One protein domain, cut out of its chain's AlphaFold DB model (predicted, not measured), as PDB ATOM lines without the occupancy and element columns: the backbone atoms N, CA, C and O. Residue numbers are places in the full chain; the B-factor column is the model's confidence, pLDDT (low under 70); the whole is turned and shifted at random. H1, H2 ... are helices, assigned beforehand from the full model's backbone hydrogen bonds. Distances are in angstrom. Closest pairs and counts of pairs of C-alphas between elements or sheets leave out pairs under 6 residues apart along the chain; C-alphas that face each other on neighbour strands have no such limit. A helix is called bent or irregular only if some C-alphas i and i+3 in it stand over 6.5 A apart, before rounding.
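Overview. This is residues 44 to 84 of the 89 residues of the protein "AAI domain-containing protein" of Capsella rubella (UniProt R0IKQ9). The chain runs round in a small open ring, with H1 and H2 following each other along one side and H3, the longest helix, folding back along the other, while the space between H2 and H3 is left open. The ring nearly closes at one end, where H1 comes near H3; at the other end the link of residues 63 to 68 makes the turn, and contacts between the helices are few. The printed part has 41 residues with three named helices, H1, H2 and H3 in that order along the chain, and no named strand; the class is all helix, with 29 of the 41 printed residues in the helices. By its radius of gyration of the C-alphas, 10.0 A, the whole is compact, and the C-alphas span 26 by 19 by 13 A along their three main axes.

Arrangement. The longest helix is H3, residues 69 to 81, and it touches no helix. It is near H1, residues 46 to 54: the two are close but not clearly touching, with 2 pairs of C-alphas within 8 A. Their closest C-alphas are those of Leu 52 and Leu 79, 7.5 A apart. Their lines stand at 77 degrees, about perpendicular, and their centres are 13.8 A apart. H2, residues 56 to 62, touches no helix. H1 and H2 meet only through their link, a tight one of 1 residue, Asn 55. H2 and H3 are apart, although they follow each other in the chain; a short link of 6 residues, 63 to 68, joins them. Residues 57 to 62, which belong to H2, stand free, and so do residues 64 to 71, of which 69 to 71 belong to H3. In H1 every O i to N i+4 pair is within hydrogen-bond range; in H3 7 of 9 such pairs are, and in H2 1 of 3, beside 3 of 4 O i to N i+3 pairs.

Along the chain. H3 runs from Gly 69, with its C-alpha at (2.537, -17.683, 36.902), to Asp 81, with its C-alpha at (-9.130, -30.369, 27.851). Its 13 residues measure 19.5 A from first to last C-alpha. H3 is irregular: C-alphas 70 and 73 are 7.8 A apart, against about 5 A in a regular helix, and its line is a rough one. H1 has 9 residues, from Ala 46 to Asp 54, and measures 12.4 A from first to last C-alpha; C-alpha 46 is at (-8.018, -38.964, 34.124). H2 has 7 residues, from Gln 56 to Tyr 62, and measures 10.1 A. It too is irregular, with C-alphas 57 and 60 at 7.4 A from each other, and its line is a rough one. Residues 44 and 45 come before H1, and residues 82 to 84 come after H3.

Size, cuts and confidence. The two C-alphas farthest apart are those of Ala 46 and Pro 66, at 26.3 A. The first and last printed C-alphas, those of Pro 44 and Val 84, are 12.0 A apart. The printed part runs from residue 44 to residue 84 and has no cut; the full chain has 89 residues. Of the two links between the helices, that from H1 to H2 is tight, that from H2 to H3 is short, and neither is long. The mean pLDDT of the printed part is 94.4, and no printed residue is under 70. The mean pLDDT is 97 in H1, 93 in H2 and 95 in H3.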
ATOM      1  N   PRO A  44      -3.827 -34.435  29.538       97.25
ATOM      2  CA  PRO A  44      -4.068 -34.649  30.959       97.25
ATOM      3  C   PRO A  44      -4.571 -36.066  31.241       97.25
ATOM      4  O   PRO A  44      -5.381 -36.629  30.503       97.25
ATOM      5  N   SER A  45      -4.088 -36.645  32.341       97.19
ATOM      6  CA  SER A  45      -4.572 -37.933  32.830       97.19
ATOM      7  C   SER A  45      -5.993 -37.807  33.390       97.19
ATOM      8  O   SER A  45      -6.428 -36.731  33.808       97.19
ATOM      9  N   ALA A  46      -6.712 -38.929  33.467       97.25
ATOM     10  CA  ALA A  46      -8.018 -38.964  34.124       97.25
ATOM     11  C   ALA A  46      -7.928 -38.495  35.589       97.25
ATOM     12  O   ALA A  46      -8.796 -37.769  36.060       97.25
ATOM     13  N   GLU A  47      -6.845 -38.853  36.284       96.69
ATOM     14  CA  GLU A  47      -6.581 -38.415  37.656       96.69
ATOM     15  C   GLU A  47      -6.382 -36.897  37.748       96.69
ATOM     16  O   GLU A  47      -6.975 -36.263  38.621       96.69
ATOM     17  N   CYS A  48      -5.631 -36.296  36.816       97.38
ATOM     18  CA  CYS A  48      -5.494 -34.843  36.730       97.38
ATOM     19  C   CYS A  48      -6.862 -34.167  36.570       97.38
ATOM     20  O   CYS A  48      -7.203 -33.269  37.341       97.38
ATOM     21  N   CYS A  49      -7.685 -34.628  35.624       97.88
ATOM     22  CA  CYS A  49      -9.003 -34.034  35.413       97.88
ATOM     23  C   CYS A  49      -9.927 -34.196  36.630       97.88
ATOM     24  O   CYS A  49     -10.681 -33.274  36.940       97.88
ATOM     25  N   THR A  50      -9.869 -35.328  37.336       97.25
ATOM     26  CA  THR A  50     -10.612 -35.526  38.591       97.25
ATOM     27  C   THR A  50     -10.154 -34.532  39.656       97.25
ATOM     28  O   THR A  50     -10.981 -33.810  40.207       97.25
ATOM     29  N   LYS A  51      -8.840 -34.386  39.865       95.75
ATOM     30  CA  LYS A  51      -8.294 -33.428  40.837       95.75
ATOM     31  C   LYS A  51      -8.655 -31.982  40.518       95.75
ATOM     32  O   LYS A  51      -8.970 -31.229  41.436       95.75
ATOM     33  N   LEU A  52      -8.662 -31.590  39.246       96.12
ATOM     34  CA  LEU A  52      -9.101 -30.251  38.848       96.12
ATOM     35  C   LEU A  52     -10.581 -30.017  39.170       96.12
ATOM     36  O   LEU A  52     -10.940 -28.933  39.620       96.12
ATOM     37  N   LYS A  53     -11.441 -31.023  38.986       96.00
ATOM     38  CA  LYS A  53     -12.866 -30.916  39.329       96.00
ATOM     39  C   LYS A  53     -13.087 -30.819  40.836       96.00
ATOM     40  O   LYS A  53     -13.877 -29.983  41.263       96.00
ATOM     41  N   ASP A  54     -12.356 -31.609  41.615       94.25
ATOM     42  CA  ASP A  54     -12.468 -31.623  43.077       94.25
ATOM     43  C   ASP A  54     -11.979 -30.314  43.720       94.25
ATOM     44  O   ASP A  54     -12.471 -29.921  44.776       94.25
ATOM     45  N   ASN A  55     -11.030 -29.619  43.080       93.00
ATOM     46  CA  ASN A  55     -10.357 -28.440  43.637       93.00
ATOM     47  C   ASN A  55     -10.777 -27.107  42.999       93.00
ATOM     48  O   ASN A  55     -10.070 -26.112  43.163       93.00
ATOM     49  N   GLN A  56     -11.914 -27.031  42.297       93.69
ATOM     50  CA  GLN A  56     -12.344 -25.778  41.647       93.69
ATOM     51  C   GLN A  56     -12.425 -24.591  42.620       93.69
ATOM     52  O   GLN A  56     -12.053 -23.473  42.264       93.69
ATOM     53  N   SER A  57     -12.844 -24.826  43.868       92.88
ATOM     54  CA  SER A  57     -12.905 -23.788  44.906       92.88
ATOM     55  C   SER A  57     -11.536 -23.215  45.288       92.88
ATOM     56  O   SER A  57     -11.473 -22.106  45.804       92.88
ATOM     57  N   CYS A  58     -10.450 -23.948  45.033       93.25
ATOM     58  CA  CYS A  58      -9.082 -23.553  45.369       93.25
ATOM     59  C   CYS A  58      -8.371 -22.777  44.258       93.25
ATOM     60  O   CYS A  58      -7.276 -22.260  44.478       93.25
ATOM     61  N   PHE A  59      -8.947 -22.678  43.058       93.75
ATOM     62  CA  PHE A  59      -8.214 -22.139  41.914       93.75
ATOM     63  C   PHE A  59      -7.755 -20.694  42.108       93.75
ATOM     64  O   PHE A  59      -6.621 -20.371  41.765       93.75
ATOM     65  N   CYS A  60      -8.583 -19.839  42.708       93.19
ATOM     66  CA  CYS A  60      -8.188 -18.460  42.991       93.19
ATOM     67  C   CYS A  60      -7.038 -18.361  43.994       93.19
ATOM     68  O   CYS A  60      -6.246 -17.424  43.924       93.19
ATOM     69  N   ASP A  61      -6.925 -19.322  44.909       91.88
ATOM     70  CA  ASP A  61      -5.807 -19.377  45.842       91.88
ATOM     71  C   ASP A  61      -4.539 -19.890  45.158       91.88
ATOM     72  O   ASP A  61      -3.473 -19.315  45.365       91.88
ATOM     73  N   TYR A  62      -4.646 -20.874  44.259       91.06
ATOM     74  CA  TYR A  62      -3.512 -21.317  43.441       91.06
ATOM     75  C   TYR A  62      -2.944 -20.192  42.570       91.06
ATOM     76  O   TYR A  62      -1.730 -20.087  42.427       91.06
ATOM     77  N   LEU A  63      -3.789 -19.312  42.024       90.75
ATOM     78  CA  LEU A  63      -3.340 -18.175  41.210       90.75
ATOM     79  C   LEU A  63      -2.510 -17.140  41.993       90.75
ATOM     80  O   LEU A  63      -1.833 -16.323  41.372       90.75
ATOM     81  N   LYS A  64      -2.548 -17.164  43.331       90.25
ATOM     82  CA  LYS A  64      -1.716 -16.298  44.185       90.25
ATOM     83  C   LYS A  64      -0.298 -16.846  44.362       90.25
ATOM     84  O   LYS A  64       0.578 -16.097  44.789       90.25
ATOM     85  N   ASP A  65      -0.068 -18.124  44.059       87.75
ATOM     86  CA  ASP A  65       1.256 -18.728  44.147       87.75
ATOM     87  C   ASP A  65       2.127 -18.259  42.960       87.75
ATOM     88  O   ASP A  65       1.783 -18.513  41.799       87.75
ATOM     89  N   PRO A  66       3.270 -17.587  43.204       87.94
ATOM     90  CA  PRO A  66       4.146 -17.109  42.134       87.94
ATOM     91  C   PRO A  66       4.691 -18.238  41.245       87.94
ATOM     92  O   PRO A  66       5.039 -17.984  40.089       87.94
ATOM     93  N   LEU A  67       4.732 -19.482  41.736       86.62
ATOM     94  CA  LEU A  67       5.148 -20.650  40.960       86.62
ATOM     95  C   LEU A  67       4.143 -21.020  39.862       86.62
ATOM     96  O   LEU A  67       4.523 -21.685  38.900       86.62
ATOM     97  N   VAL A  68       2.883 -20.584  39.967       89.69
ATOM     98  CA  VAL A  68       1.829 -20.869  38.977       89.69
ATOM     99  C   VAL A  68       1.905 -19.926  37.771       89.69
ATOM    100  O   VAL A  68       1.523 -20.313  36.666       89.69
ATOM    101  N   GLY A  69       2.452 -18.718  37.941       91.56
ATOM    102  CA  GLY A  69       2.537 -17.683  36.902       91.56
ATOM    103  C   GLY A  69       3.082 -18.166  35.544       91.56
ATOM    104  O   GLY A  69       2.409 -17.975  34.526       91.56
ATOM    105  N   PRO A  70       4.242 -18.850  35.498       93.38
ATOM    106  CA  PRO A  70       4.813 -19.386  34.256       93.38
ATOM    107  C   PRO A  70       3.915 -20.396  33.527       93.38
ATOM    108  O   PRO A  70       4.080 -20.628  32.331       93.38
ATOM    109  N   PHE A  71       2.957 -20.995  34.233       92.81
ATOM    110  CA  PHE A  71       2.135 -22.096  33.748       92.81
ATOM    111  C   PHE A  71       0.699 -21.694  33.404       92.81
ATOM    112  O   PHE A  71      -0.073 -22.547  32.979       92.81
ATOM    113  N   LEU A  72       0.319 -20.419  33.533       93.31
ATOM    114  CA  LEU A  72      -1.069 -19.973  33.341       93.31
ATOM    115  C   LEU A  72      -1.646 -20.340  31.968       93.31
ATOM    116  O   LEU A  72      -2.780 -20.810  31.875       93.31
ATOM    117  N   SER A  73      -0.873 -20.150  30.896       94.56
ATOM    118  CA  SER A  73      -1.317 -20.474  29.533       94.56
ATOM    119  C   SER A  73      -1.543 -21.976  29.348       94.56
ATOM    120  O   SER A  73      -2.562 -22.380  28.789       94.56
ATOM    121  N   ALA A  74      -0.631 -22.806  29.865       95.12
ATOM    122  CA  ALA A  74      -0.769 -24.260  29.829       95.12
ATOM    123  C   ALA A  74      -1.918 -24.736  30.734       95.12
ATOM    124  O   ALA A  74      -2.724 -25.560  30.318       95.12
ATOM    125  N   GLY A  75      -2.065 -24.151  31.924       95.38
ATOM    126  CA  GLY A  75      -3.152 -24.438  32.858       95.38
ATOM    127  C   GLY A  75      -4.529 -24.163  32.258       95.38
ATOM    128  O   GLY A  75      -5.411 -25.010  32.358       95.38
ATOM    129  N   LYS A  76      -4.710 -23.042  31.544       96.00
ATOM    130  CA  LYS A  76      -5.960 -22.752  30.815       96.00
ATOM    131  C   LYS A  76      -6.290 -23.826  29.779       96.00
ATOM    132  O   LYS A  76      -7.450 -24.211  29.656       96.00
ATOM    133  N   LYS A  77      -5.280 -24.321  29.056       96.88
ATOM    134  CA  LYS A  77      -5.456 -25.413  28.094       96.88
ATOM    135  C   LYS A  77      -5.846 -26.717  28.793       96.88
ATOM    136  O   LYS A  77      -6.819 -27.339  28.391       96.88
ATOM    137  N   VAL A  78      -5.158 -27.078  29.875       97.50
ATOM    138  CA  VAL A  78      -5.468 -28.283  30.659       97.50
ATOM    139  C   VAL A  78      -6.889 -28.229  31.241       97.50
ATOM    140  O   VAL A  78      -7.606 -29.226  31.197       97.50
ATOM    141  N   LEU A  79      -7.333 -27.067  31.734       97.44
ATOM    142  CA  LEU A  79      -8.714 -26.868  32.191       97.44
ATOM    143  C   LEU A  79      -9.723 -27.107  31.058       97.44
ATOM    144  O   LEU A  79     -10.702 -27.827  31.260       97.44
ATOM    145  N   ALA A  80      -9.460 -26.567  29.864       97.81
ATOM    146  CA  ALA A  80     -10.306 -26.778  28.692       97.81
ATOM    147  C   ALA A  80     -10.366 -28.261  28.280       97.81
ATOM    148  O   ALA A  80     -11.462 -28.797  28.119       97.81
ATOM    149  N   ASP A  81      -9.218 -28.942  28.201       97.88
ATOM    150  CA  ASP A  81      -9.130 -30.369  27.851       97.88
ATOM    151  C   ASP A  81      -9.896 -31.255  28.861       97.88
ATOM    152  O   ASP A  81     -10.517 -32.254  28.490       97.88
ATOM    153  N   CYS A  82      -9.920 -30.864  30.139       97.88
ATOM    154  CA  CYS A  82     -10.650 -31.559  31.204       97.88
ATOM    155  C   CYS A  82     -12.123 -31.132  31.367       97.88
ATOM    156  O   CYS A  82     -12.812 -31.667  32.247       97.88
ATOM    157  N   ASN A  83     -12.626 -30.206  30.540       97.88
ATOM    158  CA  ASN A  83     -13.956 -29.591  30.664       97.88
ATOM    159  C   ASN A  83     -14.202 -28.957  32.045       97.88
ATOM    160  O   ASN A  83     -15.266 -29.121  32.649       97.88
ATOM    161  N   VAL A  84     -13.195 -28.259  32.567       97.38
ATOM    162  CA  VAL A  84     -13.270 -27.511  33.822       97.38
ATOM    163  C   VAL A  84     -13.330 -26.017  33.492       97.38
ATOM    164  O   VAL A  84     -12.516 -25.540  32.698       97.38
TER     165      VAL A  84